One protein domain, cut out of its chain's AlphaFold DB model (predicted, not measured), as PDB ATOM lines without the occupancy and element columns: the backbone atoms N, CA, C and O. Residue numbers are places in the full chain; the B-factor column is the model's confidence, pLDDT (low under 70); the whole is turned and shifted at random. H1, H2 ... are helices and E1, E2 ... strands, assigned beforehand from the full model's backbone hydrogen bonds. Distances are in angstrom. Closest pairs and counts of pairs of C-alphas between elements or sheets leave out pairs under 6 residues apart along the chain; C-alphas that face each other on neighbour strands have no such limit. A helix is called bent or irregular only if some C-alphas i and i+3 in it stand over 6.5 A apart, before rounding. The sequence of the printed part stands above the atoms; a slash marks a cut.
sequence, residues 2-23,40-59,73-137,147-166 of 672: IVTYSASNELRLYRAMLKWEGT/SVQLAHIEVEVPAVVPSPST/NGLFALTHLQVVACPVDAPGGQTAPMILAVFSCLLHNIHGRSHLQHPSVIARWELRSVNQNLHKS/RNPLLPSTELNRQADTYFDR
ATOM      1  N   ILE A   2     -37.972 -40.228  17.746       84.50
ATOM      2  CA  ILE A   2     -39.080 -41.130  17.414       84.50
ATOM      3  C   ILE A   2     -40.346 -40.529  18.012       84.50
ATOM      4  O   ILE A   2     -40.321 -40.106  19.163       84.50
ATOM      5  N   VAL A   3     -41.432 -40.497  17.248       86.56
ATOM      6  CA  VAL A   3     -42.747 -40.050  17.715       86.56
ATOM      7  C   VAL A   3     -43.722 -41.222  17.665       86.56
ATOM      8  O   VAL A   3     -43.660 -42.042  16.751       86.56
ATOM      9  N   THR A   4     -44.608 -41.318  18.649       86.81
ATOM     10  CA  THR A   4     -45.657 -42.340  18.700       86.81
ATOM     11  C   THR A   4     -46.989 -41.711  19.066       86.81
ATOM     12  O   THR A   4     -47.016 -40.753  19.837       86.81
ATOM     13  N   TYR A   5     -48.079 -42.296  18.583       84.19
ATOM     14  CA  TYR A   5     -49.438 -41.930  18.963       84.19
ATOM     15  C   TYR A   5     -50.126 -43.121  19.628       84.19
ATOM     16  O   TYR A   5     -50.106 -44.227  19.085       84.19
ATOM     17  N   SER A   6     -50.672 -42.922  20.825       79.62
ATOM     18  CA  SER A   6     -51.319 -43.982  21.596       79.62
ATOM     19  C   SER A   6     -52.799 -44.135  21.231       79.62
ATOM     20  O   SER A   6     -53.443 -43.212  20.737       79.62
ATOM     21  N   ALA A   7     -53.380 -45.284  21.586       72.06
ATOM     22  CA  ALA A   7     -54.831 -45.485  21.544       72.06
ATOM     23  C   ALA A   7     -55.606 -44.565  22.517       72.06
ATOM     24  O   ALA A   7     -56.814 -44.412  22.372       72.06
ATOM     25  N   SER A   8     -54.925 -43.949  23.494       71.94
ATOM     26  CA  SER A   8     -55.487 -42.902  24.362       71.94
ATOM     27  C   SER A   8     -55.423 -41.502  23.737       71.94
ATOM     28  O   SER A   8     -55.704 -40.518  24.414       71.94
ATOM     29  N   ASN A   9     -55.089 -41.405  22.446       71.56
ATOM     30  CA  ASN A   9     -54.934 -40.163  21.692       71.56
ATOM     31  C   ASN A   9     -53.816 -39.243  22.211       71.56
ATOM     32  O   ASN A   9     -53.889 -38.024  22.046       71.56
ATOM     33  N   GLU A  10     -52.773 -39.822  22.809       75.00
ATOM     34  CA  GLU A  10     -51.598 -39.095  23.292       75.00
ATOM     35  C   GLU A  10     -50.454 -39.185  22.287       75.00
ATOM     36  O   GLU A  10     -50.100 -40.266  21.807       75.00
ATOM     37  N   LEU A  11     -49.823 -38.045  22.022       79.44
ATOM     38  CA  LEU A  11     -48.580 -37.973  21.270       79.44
ATOM     39  C   LEU A  11     -47.397 -38.066  22.241       79.44
ATOM     40  O   LEU A  11     -47.331 -37.304  23.201       79.44
ATOM     41  N   ARG A  12     -46.451 -38.975  21.991       81.56
ATOM     42  CA  ARG A  12     -45.237 -39.136  22.810       81.56
ATOM     43  C   ARG A  12     -43.986 -39.040  21.955       81.56
ATOM     44  O   ARG A  12     -43.943 -39.586  20.850       81.56
ATOM     45  N   LEU A  13     -42.962 -38.368  22.479       82.19
ATOM     46  CA  LEU A  13     -41.692 -38.140  21.797       82.19
ATOM     47  C   LEU A  13     -40.543 -38.828  22.545       82.19
ATOM     48  O   LEU A  13     -40.385 -38.703  23.755       82.19
ATOM     49  N   TYR A  14     -39.693 -39.525  21.800       82.62
ATOM     50  CA  TYR A  14     -38.543 -40.254  22.321       82.62
ATOM     51  C   TYR A  14     -37.258 -39.827  21.605       82.62
ATOM     52  O   TYR A  14     -37.193 -39.674  20.379       82.62
ATOM     53  N   ARG A  15     -36.179 -39.682  22.371       81.69
ATOM     54  CA  ARG A  15     -34.817 -39.538  21.860       81.69
ATOM     55  C   ARG A  15     -34.177 -40.918  21.758       81.69
ATOM     56  O   ARG A  15     -33.942 -41.566  22.769       81.69
ATOM     57  N   ALA A  16     -33.860 -41.342  20.540       81.62
ATOM     58  CA  ALA A  16     -33.031 -42.519  20.302       81.62
ATOM     59  C   ALA A  16     -31.553 -42.115  20.260       81.62
ATOM     60  O   ALA A  16     -31.182 -41.229  19.489       81.62
ATOM     61  N   MET A  17     -30.728 -42.751  21.089       80.94
ATOM     62  CA  MET A  17     -29.282 -42.565  21.159       80.94
ATOM     63  C   MET A  17     -28.589 -43.855  20.722       80.94
ATOM     64  O   MET A  17     -28.882 -44.928  21.247       80.94
ATOM     65  N   LEU A  18     -27.674 -43.748  19.760       80.44
ATOM     66  CA  LEU A  18     -26.822 -44.851  19.321       80.44
ATOM     67  C   LEU A  18     -25.529 -44.827  20.135       80.44
ATOM     68  O   LEU A  18     -24.766 -43.863  20.057       80.44
ATOM     69  N   LYS A  19     -25.279 -45.882  20.908       78.19
ATOM     70  CA  LYS A  19     -24.042 -46.067  21.667       78.19
ATOM     71  C   LYS A  19     -23.224 -47.180  21.019       78.19
ATOM     72  O   LYS A  19     -23.674 -48.322  20.932       78.19
ATOM     73  N   TRP A  20     -22.023 -46.835  20.573       73.50
ATOM     74  CA  TRP A  20     -21.051 -47.785  20.041       73.50
ATOM     75  C   TRP A  20     -20.219 -48.325  21.198       73.50
ATOM     76  O   TRP A  20     -19.462 -47.577  21.815       73.50
ATOM     77  N   GLU A  21     -20.380 -49.604  21.528       62.28
ATOM     78  CA  GLU A  21     -19.557 -50.247  22.552       62.28
ATOM     79  C   GLU A  21     -18.359 -50.927  21.876       62.28
ATOM     80  O   GLU A  21     -18.506 -51.874  21.104       62.28
ATOM     81  N   GLY A  22     -17.163 -50.397  22.132       57.75
ATOM     82  CA  GLY A  22     -15.881 -50.951  21.702       57.75
ATOM     83  C   GLY A  22     -14.773 -50.496  22.651       57.75
ATOM     84  O   GLY A  22     -14.828 -49.385  23.180       57.75
ATOM     85  N   THR A  23     -13.790 -51.358  22.912       53.19
ATOM     86  CA  THR A  23     -12.596 -50.995  23.686       53.19
ATOM     87  C   THR A  23     -11.833 -49.875  22.965       53.19
ATOM     88  O   THR A  23     -11.666 -49.955  21.746       53.19
ATOM     89  N   SER A  40     -25.575 -50.285  20.109       80.69
ATOM     90  CA  SER A  40     -26.756 -50.416  20.965       80.69
ATOM     91  C   SER A  40     -27.621 -49.160  20.853       80.69
ATOM     92  O   SER A  40     -27.109 -48.045  20.735       80.69
ATOM     93  N   VAL A  41     -28.946 -49.333  20.852       80.31
ATOM     94  CA  VAL A  41     -29.909 -48.224  20.806       80.31
ATOM     95  C   VAL A  41     -30.505 -48.041  22.196       80.31
ATOM     96  O   VAL A  41     -31.112 -48.961  22.738       80.31
ATOM     97  N   GLN A  42     -30.354 -46.848  22.764       81.69
ATOM     98  CA  GLN A  42     -30.988 -46.449  24.018       81.69
ATOM     99  C   GLN A  42     -32.073 -45.411  23.732       81.69
ATOM    100  O   GLN A  42     -31.824 -44.418  23.048       81.69
ATOM    101  N   LEU A  43     -33.279 -45.639  24.248       76.81
ATOM    102  CA  LEU A  43     -34.407 -44.719  24.117       76.81
ATOM    103  C   LEU A  43     -34.581 -43.942  25.423       76.81
ATOM    104  O   LEU A  43     -34.768 -44.540  26.477       76.81
ATOM    105  N   ALA A  44     -34.550 -42.616  25.344       78.00
ATOM    106  CA  ALA A  44     -34.903 -41.722  26.439       78.00
ATOM    107  C   ALA A  44     -36.221 -41.017  26.098       78.00
ATOM    108  O   ALA A  44     -36.332 -40.385  25.046       78.00
ATOM    109  N   HIS A  45     -37.227 -41.143  26.962       72.94
ATOM    110  CA  HIS A  45     -38.478 -40.398  26.819       72.94
ATOM    111  C   HIS A  45     -38.203 -38.900  26.974       72.94
ATOM    112  O   HIS A  45     -37.498 -38.496  27.899       72.94
ATOM    113  N   ILE A  46     -38.726 -38.089  26.056       69.00
ATOM    114  CA  ILE A  46     -38.779 -36.641  26.224       69.00
ATOM    115  C   ILE A  46     -40.175 -36.376  26.780       69.00
ATOM    116  O   ILE A  46     -41.153 -36.557  26.060       69.00
ATOM    117  N   GLU A  47     -40.272 -36.028  28.065       59.00
ATOM    118  CA  GLU A  47     -41.545 -35.633  28.670       59.00
ATOM    119  C   GLU A  47     -42.063 -34.392  27.951       59.00
ATOM    120  O   GLU A  47     -41.587 -33.283  28.179       59.00
ATOM    121  N   VAL A  48     -43.010 -34.596  27.040       58.84
ATOM    122  CA  VAL A  48     -43.775 -33.511  26.445       58.84
ATOM    123  C   VAL A  48     -45.245 -33.853  26.580       58.84
ATOM    124  O   VAL A  48     -45.715 -34.856  26.047       58.84
ATOM    125  N   GLU A  49     -45.955 -33.029  27.337       51.09
ATOM    126  CA  GLU A  49     -47.388 -33.150  27.562       51.09
ATOM    127  C   GLU A  49     -48.120 -32.510  26.373       51.09
ATOM    128  O   GLU A  49     -47.928 -31.330  26.081       51.09
ATOM    129  N   VAL A  50     -48.922 -33.288  25.639       55.09
ATOM    130  CA  VAL A  50     -49.736 -32.776  24.524       55.09
ATOM    131  C   VAL A  50     -51.212 -33.032  24.844       55.09
ATOM    132  O   VAL A  50     -51.625 -34.193  24.857       55.09
ATOM    133  N   PRO A  51     -52.020 -31.985  25.107       51.38
ATOM    134  CA  PRO A  51     -53.462 -32.118  25.302       51.38
ATOM    135  C   PRO A  51     -54.159 -32.680  24.053       51.38
ATOM    136  O   PRO A  51     -53.654 -32.528  22.941       51.38
ATOM    137  N   ALA A  52     -55.325 -33.308  24.260       53.53
ATOM    138  CA  ALA A  52     -56.145 -34.036  23.282       53.53
ATOM    139  C   ALA A  52     -55.931 -33.629  21.806       53.53
ATOM    140  O   ALA A  52     -56.232 -32.517  21.374       53.53
ATOM    141  N   VAL A  53     -55.418 -34.585  21.030       57.06
ATOM    142  CA  VAL A  53     -54.859 -34.378  19.684       57.06
ATOM    143  C   VAL A  53     -55.924 -34.412  18.573       57.06
ATOM    144  O   VAL A  53     -55.639 -34.046  17.436       57.06
ATOM    145  N   VAL A  54     -57.157 -34.834  18.869       57.16
ATOM    146  CA  VAL A  54     -58.185 -35.049  17.836       57.16
ATOM    147  C   VAL A  54     -58.786 -33.710  17.380       57.16
ATOM    148  O   VAL A  54     -59.379 -33.007  18.202       57.16
ATOM    149  N   PRO A  55     -58.693 -33.346  16.087       55.56
ATOM    150  CA  PRO A  55     -59.415 -32.197  15.560       55.56
ATOM    151  C   PRO A  55     -60.923 -32.478  15.614       55.56
ATOM    152  O   PRO A  55     -61.411 -33.462  15.060       55.56
ATOM    153  N   SER A  56     -61.677 -31.623  16.307       50.28
ATOM    154  CA  SER A  56     -63.143 -31.648  16.309       50.28
ATOM    155  C   SER A  56     -63.649 -30.648  15.261       50.28
ATOM    156  O   SER A  56     -63.542 -29.439  15.485       50.28
ATOM    157  N   PRO A  57     -64.248 -31.097  14.138       44.50
ATOM    158  CA  PRO A  57     -64.893 -30.183  13.194       44.50
ATOM    159  C   PRO A  57     -66.126 -29.493  13.799       44.50
ATOM    160  O   PRO A  57     -66.553 -28.446  13.326       44.50
ATOM    161  N   SER A  58     -66.691 -30.057  14.872       42.81
ATOM    162  CA  SER A  58     -67.864 -29.536  15.585       42.81
ATOM    163  C   SER A  58     -67.627 -28.211  16.323       42.81
ATOM    164  O   SER A  58     -68.588 -27.605  16.784       42.81
ATOM    165  N   THR A  59     -66.382 -27.748  16.439       43.84
ATOM    166  CA  THR A  59     -66.027 -26.577  17.264       43.84
ATOM    167  C   THR A  59     -66.078 -25.241  16.515       43.84
ATOM    168  O   THR A  59     -65.978 -24.200  17.151       43.84
ATOM    169  N   ASN A  73     -65.106 -38.473  19.540       47.75
ATOM    170  CA  ASN A  73     -65.743 -38.939  18.330       47.75
ATOM    171  C   ASN A  73     -64.622 -39.507  17.463       47.75
ATOM    172  O   ASN A  73     -63.887 -38.752  16.830       47.75
ATOM    173  N   GLY A  74     -64.508 -40.839  17.438       56.59
ATOM    174  CA  GLY A  74     -63.634 -41.625  16.556       56.59
ATOM    175  C   GLY A  74     -63.981 -41.493  15.068       56.59
ATOM    176  O   GLY A  74     -63.948 -42.468  14.324       56.59
ATOM    177  N   LEU A  75     -64.384 -40.294  14.641       67.19
ATOM    178  CA  LEU A  75     -64.654 -39.937  13.258       67.19
ATOM    179  C   LEU A  75     -63.356 -39.872  12.464       67.19
ATOM    180  O   LEU A  75     -63.343 -40.348  11.333       67.19
ATOM    181  N   PHE A  76     -62.300 -39.318  13.062       75.81
ATOM    182  CA  PHE A  76     -60.983 -39.177  12.454       75.81
ATOM    183  C   PHE A  76     -59.999 -40.162  13.078       75.81
ATOM    184  O   PHE A  76     -59.864 -40.228  14.299       75.81
ATOM    185  N   ALA A  77     -59.301 -40.904  12.226       82.12
ATOM    186  CA  ALA A  77     -58.227 -41.806  12.606       82.12
ATOM    187  C   ALA A  77     -56.887 -41.248  12.118       82.12
ATOM    188  O   ALA A  77     -56.817 -40.632  11.054       82.12
ATOM    189  N   LEU A  78     -55.826 -41.474  12.891       86.62
ATOM    190  CA  LEU A  78     -54.468 -41.160  12.461       86.62
ATOM    191  C   LEU A  78     -54.091 -42.072  11.287       86.62
ATOM    192  O   LEU A  78     -54.041 -43.290  11.449       86.62
ATOM    193  N   THR A  79     -53.808 -41.486  10.126       88.50
ATOM    194  CA  THR A  79     -53.385 -42.218   8.922       88.50
ATOM    195  C   THR A  79     -51.903 -42.047   8.618       88.50
ATOM    196  O   THR A  79     -51.308 -42.933   8.014       88.50
ATOM    197  N   HIS A  80     -51.284 -40.950   9.065       90.19
ATOM    198  CA  HIS A  80     -49.855 -40.691   8.869       90.19
ATOM    199  C   HIS A  80     -49.269 -39.950  10.066       90.19
ATOM    200  O   HIS A  80     -49.908 -39.049  10.608       90.19
ATOM    201  N   LEU A  81     -48.051 -40.306  10.465       90.44
ATOM    202  CA  LEU A  81     -47.320 -39.637  11.537       90.44
ATOM    203  C   LEU A  81     -45.825 -39.660  11.236       90.44
ATOM    204  O   LEU A  81     -45.235 -40.726  11.074       90.44
ATOM    205  N   GLN A  82     -45.204 -38.484  11.206       88.69
ATOM    206  CA  GLN A  82     -43.802 -38.351  10.832       88.69
ATOM    207  C   GLN A  82     -43.109 -37.227  11.606       88.69
ATOM    208  O   GLN A  82     -43.695 -36.182  11.890       88.69
ATOM    209  N   VAL A  83     -41.827 -37.438  11.921       85.69
ATOM    210  CA  VAL A  83     -40.923 -36.360  12.337       85.69
ATOM    211  C   VAL A  83     -40.224 -35.821  11.100       85.69
ATOM    212  O   VAL A  83     -39.542 -36.559  10.390       85.69
ATOM    213  N   VAL A  84     -40.380 -34.529  10.874       80.62
ATOM    214  CA  VAL A  84     -39.814 -33.784   9.762       80.62
ATOM    215  C   VAL A  84     -38.585 -33.040  10.276       80.62
ATOM    216  O   VAL A  84     -38.675 -32.163  11.139       80.62
ATOM    217  N   ALA A  85     -37.410 -33.444   9.796       71.81
ATOM    218  CA  ALA A  85     -36.156 -32.778  10.118       71.81
ATOM    219  C   ALA A  85     -35.926 -31.641   9.120       71.81
ATOM    220  O   ALA A  85     -35.775 -31.902   7.930       71.81
ATOM    221  N   CYS A  86     -35.881 -30.402   9.602       60.78
ATOM    222  CA  CYS A  86     -35.573 -29.259   8.751       60.78
ATOM    223  C   CYS A  86     -34.071 -29.252   8.391       60.78
ATOM    224  O   CYS A  86     -33.242 -29.499   9.276       60.78
ATOM    225  N   PRO A  87     -33.702 -28.968   7.129       54.94
ATOM    226  CA  PRO A  87     -32.305 -28.917   6.709       54.94
ATOM    227  C   PRO A  87     -31.511 -27.826   7.449       54.94
ATOM    228  O   PRO A  87     -32.035 -26.777   7.820       54.94
ATOM    229  N   VAL A  88     -30.219 -28.086   7.672       51.41
ATOM    230  CA  VAL A  88     -29.284 -27.211   8.405       51.41
ATOM    231  C   VAL A  88     -28.543 -26.301   7.420       51.41
ATOM    232  O   VAL A  88     -27.326 -26.239   7.441       51.41
ATOM    233  N   ASP A  89     -29.248 -25.618   6.518       44.56
ATOM    234  CA  ASP A  89     -28.590 -24.904   5.411       44.56
ATOM    235  C   ASP A  89     -29.010 -23.432   5.318       44.56
ATOM    236  O   ASP A  89     -29.471 -22.944   4.290       44.56
ATOM    237  N   ALA A  90     -28.803 -22.688   6.408       41.78
ATOM    238  CA  ALA A  90     -28.663 -21.237   6.341       41.78
ATOM    239  C   ALA A  90     -27.665 -20.734   7.403       41.78
ATOM    240  O   ALA A  90     -27.738 -21.164   8.562       41.78
ATOM    241  N   PRO A  91     -26.767 -19.779   7.073       37.69
ATOM    242  CA  PRO A  91     -26.032 -19.004   8.067       37.69
ATOM    243  C   PRO A  91     -27.027 -18.060   8.766       37.69
ATOM    244  O   PRO A  91     -27.129 -16.882   8.444       37.69
ATOM    245  N   GLY A  92     -27.846 -18.612   9.662       43.72
ATOM    246  CA  GLY A  92     -28.977 -17.898  10.261       43.72
ATOM    247  C   GLY A  92     -29.769 -18.658  11.329       43.72
ATOM    248  O   GLY A  92     -30.658 -18.070  11.937       43.72
ATOM    249  N   GLY A  93     -29.439 -19.922  11.613       47.50
ATOM    250  CA  GLY A  93     -30.000 -20.669  12.742       47.50
ATOM    251  C   GLY A  93     -30.597 -22.016  12.346       47.50
ATOM    252  O   GLY A  93     -31.084 -22.198  11.233       47.50
ATOM    253  N   GLN A  94     -30.548 -22.970  13.276       53.56
ATOM    254  CA  GLN A  94     -31.223 -24.259  13.135       53.56
ATOM    255  C   GLN A  94     -32.737 -24.038  13.216       53.56
ATOM    256  O   GLN A  94     -33.247 -23.612  14.252       53.56
ATOM    257  N   THR A  95     -33.464 -24.331  12.140       59.09
ATOM    258  CA  THR A  95     -34.923 -24.479  12.198       59.09
ATOM    259  C   THR A  95     -35.275 -25.690  13.055       59.09
ATOM    260  O   THR A  95     -34.733 -26.780  12.857       59.09
ATOM    261  N   ALA A  96     -36.176 -25.492  14.015       70.12
ATOM    262  CA  ALA A  96     -36.663 -26.547  14.888       70.12
ATOM    263  C   ALA A  96     -37.299 -27.694  14.073       70.12
ATOM    264  O   ALA A  96     -38.001 -27.431  13.093       70.12
ATOM    265  N   PRO A  97     -37.077 -28.965  14.453       79.69
ATOM    266  CA  PRO A  97     -37.756 -30.088  13.819       79.69
ATOM    267  C   PRO A  97     -39.265 -30.024  14.092       79.69
ATOM    268  O   PRO A  97     -39.698 -29.557  15.147       79.69
ATOM    269  N   MET A  98     -40.061 -30.518  13.147       85.56
ATOM    270  CA  MET A  98     -41.522 -30.493  13.210       85.56
ATOM    271  C   MET A  98     -42.080 -31.916  13.306       85.56
ATOM    272  O   MET A  98     -41.534 -32.852  12.731       85.56
ATOM    273  N   ILE A  99     -43.179 -32.099  14.028       88.00
ATOM    274  CA  ILE A  99     -44.003 -33.307  13.976       88.00
ATOM    275  C   ILE A  99     -45.202 -33.007  13.089       88.00
ATOM    276  O   ILE A  99     -45.866 -31.992  13.288       88.00
ATOM    277  N   LEU A 100     -45.488 -33.898  12.147       89.75
ATOM    278  CA  LEU A 100     -46.640 -33.819  11.260       89.75
ATOM    279  C   LEU A 100     -47.515 -35.059  11.453       89.75
ATOM    280  O   LEU A 100     -47.014 -36.185  11.417       89.75
ATOM    281  N   ALA A 101     -48.814 -34.847  11.650       90.25
ATOM    282  CA  ALA A 101     -49.816 -35.899  11.758       90.25
ATOM    283  C   ALA A 101     -50.977 -35.637  10.797       90.25
ATOM    284  O   ALA A 101     -51.439 -34.502  10.675       90.25
ATOM    285  N   VAL A 102     -51.466 -36.693  10.150       91.12
ATOM    286  CA  VAL A 102     -52.649 -36.654   9.286       91.12
ATOM    287  C   VAL A 102     -53.757 -37.456   9.933       91.12
ATOM    288  O   VAL A 102     -53.593 -38.640  10.228       91.12
ATOM    289  N   PHE A 103     -54.895 -36.806  10.114       88.56
ATOM    290  CA  PHE A 103     -56.115 -37.399  10.621       88.56
ATOM    291  C   PHE A 103     -57.145 -37.424   9.500       88.56
ATOM    292  O   PHE A 103     -57.490 -36.376   8.963       88.56
ATOM    293  N   SER A 104     -57.654 -38.604   9.154       87.12
ATOM    294  CA  SER A 104     -58.635 -38.766   8.074       87.12
ATOM    295  C   SER A 104     -59.885 -39.483   8.562       87.12
ATOM    296  O   SER A 104     -59.822 -40.350   9.438       87.12
ATOM    297  N   CYS A 105     -61.035 -39.120   7.999       81.88
ATOM    298  CA  CYS A 105     -62.302 -39.767   8.296       81.88
ATOM    299  C   CYS A 105     -62.329 -41.213   7.770       81.88
ATOM    300  O   CYS A 105     -61.874 -41.492   6.663       81.88
ATOM    301  N   LEU A 106     -62.877 -42.151   8.548       65.69
ATOM    302  CA  LEU A 106     -63.088 -43.526   8.083       65.69
ATOM    303  C   LEU A 106     -64.250 -43.582   7.075       65.69
ATOM    304  O   LEU A 106     -65.373 -43.204   7.408       65.69
ATOM    305  N   LEU A 107     -64.006 -44.136   5.879       58.88
ATOM    306  CA  LEU A 107     -64.977 -44.241   4.772       58.88
ATOM    307  C   LEU A 107     -66.332 -44.868   5.183       58.88
ATOM    308  O   LEU A 107     -67.379 -44.479   4.673       58.88
ATOM    309  N   HIS A 108     -66.342 -45.785   6.161       52.00
ATOM    310  CA  HIS A 108     -67.567 -46.412   6.689       52.00
ATOM    311  C   HIS A 108     -68.516 -45.439   7.423       52.00
ATOM    312  O   HIS A 108     -69.700 -45.738   7.567       52.00
ATOM    313  N   ASN A 109     -68.030 -44.274   7.863       49.91
ATOM    314  CA  ASN A 109     -68.834 -43.253   8.545       49.91
ATOM    315  C   ASN A 109     -69.518 -42.268   7.577       49.91
ATOM    316  O   ASN A 109     -70.325 -41.444   8.012       49.91
ATOM    317  N   ILE A 110     -69.234 -42.353   6.271       51.25
ATOM    318  CA  ILE A 110     -69.754 -41.421   5.257       51.25
ATOM    319  C   ILE A 110     -71.221 -41.725   4.919       51.25
ATOM    320  O   ILE A 110     -72.014 -40.807   4.709       51.25
ATOM    321  N   HIS A 111     -71.632 -42.999   4.960       47.03
ATOM    322  CA  HIS A 111     -72.996 -43.425   4.608       47.03
ATOM    323  C   HIS A 111     -74.102 -42.875   5.531       47.03
ATOM    324  O   HIS A 111     -75.275 -42.952   5.175       47.03
ATOM    325  N   GLY A 112     -73.754 -42.287   6.684       46.62
ATOM    326  CA  GLY A 112     -74.703 -41.638   7.599       46.62
ATOM    327  C   GLY A 112     -74.651 -40.105   7.627       46.62
ATOM    328  O   GLY A 112     -75.491 -39.495   8.289       46.62
ATOM    329  N   ARG A 113     -73.675 -39.458   6.969       51.41
ATOM    330  CA  ARG A 113     -73.466 -37.997   7.032       51.41
ATOM    331  C   ARG A 113     -72.956 -37.464   5.692       51.41
ATOM    332  O   ARG A 113     -71.756 -37.373   5.468       51.41
ATOM    333  N   SER A 114     -73.872 -37.044   4.826       45.53
ATOM    334  CA  SER A 114     -73.611 -36.520   3.474       45.53
ATOM    335  C   SER A 114     -72.910 -35.145   3.406       45.53
ATOM    336  O   SER A 114     -72.914 -34.522   2.352       45.53
ATOM    337  N   HIS A 115     -72.317 -34.645   4.500       51.97
ATOM    338  CA  HIS A 115     -71.826 -33.260   4.610       51.97
ATOM    339  C   HIS A 115     -70.554 -33.098   5.470       51.97
ATOM    340  O   HIS A 115     -70.405 -32.114   6.195       51.97
ATOM    341  N   LEU A 116     -69.605 -34.038   5.426       61.19
ATOM    342  CA  LEU A 116     -68.260 -33.744   5.944       61.19
ATOM    343  C   LEU A 116     -67.518 -32.880   4.917       61.19
ATOM    344  O   LEU A 116     -67.028 -33.388   3.919       61.19
ATOM    345  N   GLN A 117     -67.464 -31.569   5.166       66.31
ATOM    346  CA  GLN A 117     -66.794 -30.600   4.286       66.31
ATOM    347  C   GLN A 117     -65.272 -30.816   4.216       66.31
ATOM    348  O   GLN A 117     -64.656 -30.449   3.223       66.31
ATOM    349  N   HIS A 118     -64.680 -31.425   5.251       77.38
ATOM    350  CA  HIS A 118     -63.241 -31.668   5.339       77.38
ATOM    351  C   HIS A 118     -62.946 -33.105   5.811       77.38
ATOM    352  O   HIS A 118     -62.941 -33.361   7.020       77.38
ATOM    353  N   PRO A 119     -62.763 -34.072   4.895       84.19
ATOM    354  CA  PRO A 119     -62.476 -35.469   5.231       84.19
ATOM    355  C   PRO A 119     -61.076 -35.730   5.813       84.19
ATOM    356  O   PRO A 119     -60.890 -36.775   6.441       84.19
ATOM    357  N   SER A 120     -60.117 -34.810   5.663       88.94
ATOM    358  CA  SER A 120     -58.765 -34.939   6.225       88.94
ATOM    359  C   SER A 120     -58.269 -33.638   6.868       88.94
ATOM    360  O   SER A 120     -58.602 -32.537   6.431       88.94
ATOM    361  N   VAL A 121     -57.455 -33.773   7.918       88.81
ATOM    362  CA  VAL A 121     -56.843 -32.671   8.671       88.81
ATOM    363  C   VAL A 121     -55.372 -32.973   8.927       88.81
ATOM    364  O   VAL A 121     -55.020 -34.072   9.355       88.81
ATOM    365  N   ILE A 122     -54.517 -31.977   8.712       90.50
ATOM    366  CA  ILE A 122     -53.097 -32.023   9.052       90.50
ATOM    367  C   ILE A 122     -52.863 -31.199  10.314       90.50
ATOM    368  O   ILE A 122     -53.142 -30.000  10.339       90.50
ATOM    369  N   ALA A 123     -52.304 -31.838  11.339       88.56
ATOM    370  CA  ALA A 123     -51.864 -31.200  12.573       88.56
ATOM    371  C   ALA A 123     -50.329 -31.186  12.635       88.56
ATOM    372  O   ALA A 123     -49.667 -32.165  12.273       88.56
ATOM    373  N   ARG A 124     -49.755 -30.061  13.074       88.44
ATOM    374  CA  ARG A 124     -48.302 -29.823  13.085       88.44
ATOM    375  C   ARG A 124     -47.840 -29.318  14.449       88.44
ATOM    376  O   ARG A 124     -48.509 -28.482  15.051       88.44
ATOM    377  N   TRP A 125     -46.671 -29.760  14.906       87.12
ATOM    378  CA  TRP A 125     -46.030 -29.269  16.132       87.12
ATOM    379  C   TRP A 125     -44.568 -28.937  15.879       87.12
ATOM    380  O   TRP A 125     -43.829 -29.757  15.349       87.12
ATOM    381  N   GLU A 126     -44.130 -27.755  16.288       86.12
ATOM    382  CA  GLU A 126     -42.732 -27.337  16.216       86.12
ATOM    383  C   GLU A 126     -42.029 -27.645  17.541       86.12
ATOM    384  O   GLU A 126     -42.538 -27.317  18.614       86.12
ATOM    385  N   LEU A 127     -40.852 -28.265  17.476       81.62
ATOM    386  CA  LEU A 127     -40.084 -28.640  18.655       81.62
ATOM    387  C   LEU A 127     -39.189 -27.480  19.120       81.62
ATOM    388  O   LEU A 127     -38.102 -27.271  18.583       81.62
ATOM    389  N   ARG A 128     -39.616 -26.724  20.133       80.00
ATOM    390  CA  ARG A 128     -38.870 -25.555  20.624       80.00
ATOM    391  C   ARG A 128     -38.051 -25.883  21.865       80.00
ATOM    392  O   ARG A 128     -38.516 -26.557  22.779       80.00
ATOM    393  N   SER A 129     -36.831 -25.354  21.906       76.50
ATOM    394  CA  SER A 129     -36.011 -25.345  23.116       76.50
ATOM    395  C   SER A 129     -36.387 -24.128  23.953       76.50
ATOM    396  O   SER A 129     -36.180 -22.995  23.520       76.50
ATOM    397  N   VAL A 130     -36.924 -24.355  25.147       74.12
ATOM    398  CA  VAL A 130     -37.358 -23.301  26.066       74.12
ATOM    399  C   VAL A 130     -36.414 -23.257  27.258       74.12
ATOM    400  O   VAL A 130     -36.145 -24.268  27.908       74.12
ATOM    401  N   ASN A 131     -35.888 -22.067  27.553       74.56
ATOM    402  CA  ASN A 131     -35.123 -21.852  28.774       74.56
ATOM    403  C   ASN A 131     -36.084 -21.904  29.958       74.56
ATOM    404  O   ASN A 131     -36.980 -21.066  30.072       74.56
ATOM    405  N   GLN A 132     -35.900 -22.886  30.836       67.25
ATOM    406  CA  GLN A 132     -36.696 -22.969  32.048       67.25
ATOM    407  C   GLN A 132     -36.293 -21.832  32.989       67.25
ATOM    408  O   GLN A 132     -35.136 -21.727  33.395       67.25
ATOM    409  N   ASN A 133     -37.265 -20.999  33.350       65.38
ATOM    410  CA  ASN A 133     -37.131 -20.026  34.422       65.38
ATOM    411  C   ASN A 133     -38.017 -20.474  35.581       65.38
ATOM    412  O   ASN A 133     -39.160 -20.883  35.377       65.38
ATOM    413  N   LEU A 134     -37.491 -20.399  36.802       63.66
ATOM    414  CA  LEU A 134     -38.302 -20.636  37.992       63.66
ATOM    415  C   LEU A 134     -39.414 -19.585  38.074       63.66
ATOM    416  O   LEU A 134     -39.258 -18.450  37.622       63.66
ATOM    417  N   HIS A 135     -40.542 -19.967  38.669       70.31
ATOM    418  CA  HIS A 135     -41.625 -19.031  38.942       70.31
ATOM    419  C   HIS A 135     -41.109 -17.867  39.808       70.31
ATOM    420  O   HIS A 135     -40.343 -18.100  40.742       70.31
ATOM    421  N   LYS A 136     -41.560 -16.629  39.547       68.62
ATOM    422  CA  LYS A 136     -41.081 -15.411  40.244       68.62
ATOM    423  C   LYS A 136     -41.169 -15.501  41.776       68.62
ATOM    424  O   LYS A 136     -40.372 -14.907  42.482       68.62
ATOM    425  N   SER A 137     -42.088 -16.310  42.303       68.31
ATOM    426  CA  SER A 137     -42.220 -16.592  43.745       68.31
ATOM    427  C   SER A 137     -40.999 -17.277  44.381       68.31
ATOM    428  O   SER A 137     -40.893 -17.316  45.601       68.31
ATOM    429  N   ARG A 147     -26.862 -20.438  41.818       61.12
ATOM    430  CA  ARG A 147     -27.851 -21.250  41.093       61.12
ATOM    431  C   ARG A 147     -27.190 -21.787  39.822       61.12
ATOM    432  O   ARG A 147     -26.710 -21.001  39.009       61.12
ATOM    433  N   ASN A 148     -27.178 -23.108  39.647       60.25
ATOM    434  CA  ASN A 148     -26.842 -23.695  38.353       60.25
ATOM    435  C   ASN A 148     -27.944 -23.313  37.350       60.25
ATOM    436  O   ASN A 148     -29.120 -23.380  37.719       60.25
ATOM    437  N   PRO A 149     -27.602 -22.914  36.112       62.91
ATOM    438  CA  PRO A 149     -28.604 -22.659  35.088       62.91
ATOM    439  C   PRO A 149     -29.416 -23.937  34.851       62.91
ATOM    440  O   PRO A 149     -28.844 -25.026  34.733       62.91
ATOM    441  N   LEU A 150     -30.745 -23.809  34.825       66.44
ATOM    442  CA  LEU A 150     -31.622 -24.920  34.471       66.44
ATOM    443  C   LEU A 150     -31.312 -25.350  33.035       66.44
ATOM    444  O   LEU A 150     -31.093 -24.513  32.156       66.44
ATOM    445  N   LEU A 151     -31.264 -26.662  32.814       69.25
ATOM    446  CA  LEU A 151     -31.106 -27.205  31.471       69.25
ATOM    447  C   LEU A 151     -32.334 -26.807  30.634       69.25
ATOM    448  O   LEU A 151     -33.455 -26.851  31.146       69.25
ATOM    449  N   PRO A 152     -32.147 -26.407  29.366       66.06
ATOM    450  CA  PRO A 152     -33.262 -26.066  28.497       66.06
ATOM    451  C   PRO A 152     -34.216 -27.257  28.339       66.06
ATOM    452  O   PRO A 152     -33.784 -28.392  28.113       66.06
ATOM    453  N   SER A 153     -35.515 -26.980  28.456       74.25
ATOM    454  CA  SER A 153     -36.588 -27.940  28.200       74.25
ATOM    455  C   SER A 153     -36.895 -28.002  26.715       74.25
ATOM    456  O   SER A 153     -36.686 -27.035  25.985       74.25
ATOM    457  N   THR A 154     -37.431 -29.128  26.263       74.75
ATOM    458  CA  THR A 154     -37.986 -29.249  24.914       74.75
ATOM    459  C   THR A 154     -39.506 -29.237  25.012       74.75
ATOM    460  O   THR A 154     -40.069 -30.088  25.689       74.75
ATOM    461  N   GLU A 155     -40.164 -28.299  24.337       78.31
ATOM    462  CA  GLU A 155     -41.625 -28.173  24.302       78.31
ATOM    463  C   GLU A 155     -42.155 -28.365  22.874       78.31
ATOM    464  O   GLU A 155     -41.487 -28.023  21.893       78.31
ATOM    465  N   LEU A 156     -43.365 -28.915  22.753       79.12
ATOM    466  CA  LEU A 156     -44.075 -29.044  21.481       79.12
ATOM    467  C   LEU A 156     -45.060 -27.891  21.319       79.12
ATOM    468  O   LEU A 156     -46.084 -27.831  21.994       79.12
ATOM    469  N   ASN A 157     -44.774 -27.002  20.376       83.06
ATOM    470  CA  ASN A 157     -45.641 -25.883  20.044       83.06
ATOM    471  C   ASN A 157     -46.583 -26.260  18.888       83.06
ATOM    472  O   ASN A 157     -46.128 -26.373  17.745       83.06
ATOM    473  N   ARG A 158     -47.880 -26.469  19.165       83.50
ATOM    474  CA  ARG A 158     -48.890 -26.796  18.139       83.50
ATOM    475  C   ARG A 158     -49.108 -25.605  17.200       83.50
ATOM    476  O   ARG A 158     -49.339 -24.489  17.649       83.50
ATOM    477  N   GLN A 159     -49.043 -25.863  15.902       84.44
ATOM    478  CA  GLN A 159     -49.334 -24.902  14.839       84.44
ATOM    479  C   GLN A 159     -50.804 -25.006  14.411       84.44
ATOM    480  O   GLN A 159     -51.496 -25.955  14.775       84.44
ATOM    481  N   ALA A 160     -51.274 -24.050  13.608       84.50
ATOM    482  CA  ALA A 160     -52.627 -24.087  13.059       84.50
ATOM    483  C   ALA A 160     -52.854 -25.336  12.185       84.50
ATOM    484  O   ALA A 160     -52.056 -25.633  11.281       84.50
ATOM    485  N   ASP A 161     -53.959 -26.032  12.460       85.19
ATOM    486  CA  ASP A 161     -54.407 -27.197  11.700       85.19
ATOM    487  C   ASP A 161     -54.811 -26.784  10.276       85.19
ATOM    488  O   ASP A 161     -55.378 -25.711  10.056       85.19
ATOM    489  N   THR A 162     -54.539 -27.646   9.296       87.56
ATOM    490  CA  THR A 162     -54.922 -27.429   7.893       87.56
ATOM    491  C   THR A 162     -55.950 -28.464   7.466       87.56
ATOM    492  O   THR A 162     -55.715 -29.664   7.595       87.56
ATOM    493  N   TYR A 163     -57.089 -27.997   6.963       87.44
ATOM    494  CA  TYR A 163     -58.225 -28.827   6.572       87.44
ATOM    495  C   TYR A 163     -58.226 -29.043   5.058       87.44
ATOM    496  O   TYR A 163     -57.982 -28.104   4.304       87.44
ATOM    497  N   PHE A 164     -58.516 -30.269   4.628       88.12
ATOM    498  CA  PHE A 164     -58.586 -30.661   3.222       88.12
ATOM    499  C   PHE A 164     -60.001 -31.107   2.888       88.12
ATOM    500  O   PHE A 164     -60.622 -31.820   3.673       88.12
ATOM    501  N   ASP A 165     -60.487 -30.702   1.717       88.00
ATOM    502  CA  ASP A 165     -61.782 -31.082   1.139       88.00
ATOM    503  C   ASP A 165     -61.776 -32.500   0.535       88.00
ATOM    504  O   ASP A 165     -62.826 -33.036   0.178       88.00
ATOM    505  N   ARG A 166     -60.598 -33.129   0.472       88.19
ATOM    506  CA  ARG A 166     -60.354 -34.480  -0.044       88.19
ATOM    507  C   ARG A 166     -59.584 -35.344   0.941       88.19
ATOM    508  O   ARG A 166     -58.879 -34.834   1.814       88.19
TER     509      ARG A 166
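What this domain is: This is residues 2 to 23, 40 to 59, 73 to 137 and 147 to 166 of the 672 residues of the protein "Mediator of RNA polymerase II transcription subunit 16" of Trichophyton rubrum (strain ATCC MYA-4607 / CBS 118892) (UniProt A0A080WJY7). Two sheets stand partly face to face with their strands crossed: a strongly twisted, branched sheet of E4 to E8, and a smaller sheet, E1, E2 and E3, which covers part of it through E1. The far part of E2 and the start of E3 reach away from the larger sheet at one end, and the small helix H1 lies beyond it at the other end. The printed part has 127 residues, with eight named strands and one named helix, in the order E1 E2 E3 E4 E5 H1 E6 E7 E8; its class is mostly strand, and the neighbour strands in both sheets are antiparallel. The whole is loose, with a radius of gyration of the C-alphas of 18.7 A and spans of 61 by 47 by 34 A.

Where its parts are: Find C-alpha 120 at (-58.765, -34.939, 6.225); from there E6, residues 120 to 130, runs 31.4 A. E5 is residues 98 to 105, 23.3 A, and E4 is 76 to 84, 22.0 A, bending by 54 degrees at residue 79. E7 is residues 153 to 158, and E8, residues 162 to 164, ends at C-alpha 164 at (-58.586, -30.661, 3.222). In the other sheet, E1, residues 2 to 5, begins at C-alpha 2 at (-39.080, -41.130, 17.414); E2 is residues 11 to 21, 31.5 A, and E3 is 40 to 46. H1, residues 107 to 112, is only just irregular: C-alphas 108 and 111 are 6.54 A apart.

How they stand to each other: Start at E6, which has three neighbours. E5 lies on one side of it, with N 123 and O 101 2.9 A apart; on the other side look for E7, with N 128 and O 155 at 2.9 A, and E8, with N 122 and O 162 at 2.8 A. The hairpin of E4 and E5 has N 82 and O 100 at 2.9 A. The two sheets make a sandwich, two sheets face to face, their strands at 53 degrees; the closest C-alphas of E1 and E4, Val 3 and Val 83, are 6.8 A apart. E2 pairs with E1 in a hairpin, N 4 and O 12 at 2.9 A, and with E3, N 17 and O 42 at 2.8 A. H1 is on neither sheet; 0 of its 2 O i to N i+4 pairs and 1 of its 3 O i to N i+3 pairs are within hydrogen-bond range.

The domain as a whole: The two C-alphas farthest apart, Thr 23 and Ser 114, are 65.9 A apart. Look for three cuts: 14.4 A from C-alpha 23 to 40, 12.4 A from 59 to 73, and 15.3 A from 137 to 147. The link from E4 to E5 is long, 13 residues. The mean pLDDT of the printed part is 71.2, and 53 residues are under 70, among them 46 to 59, 86 to 95 and 106 to 117.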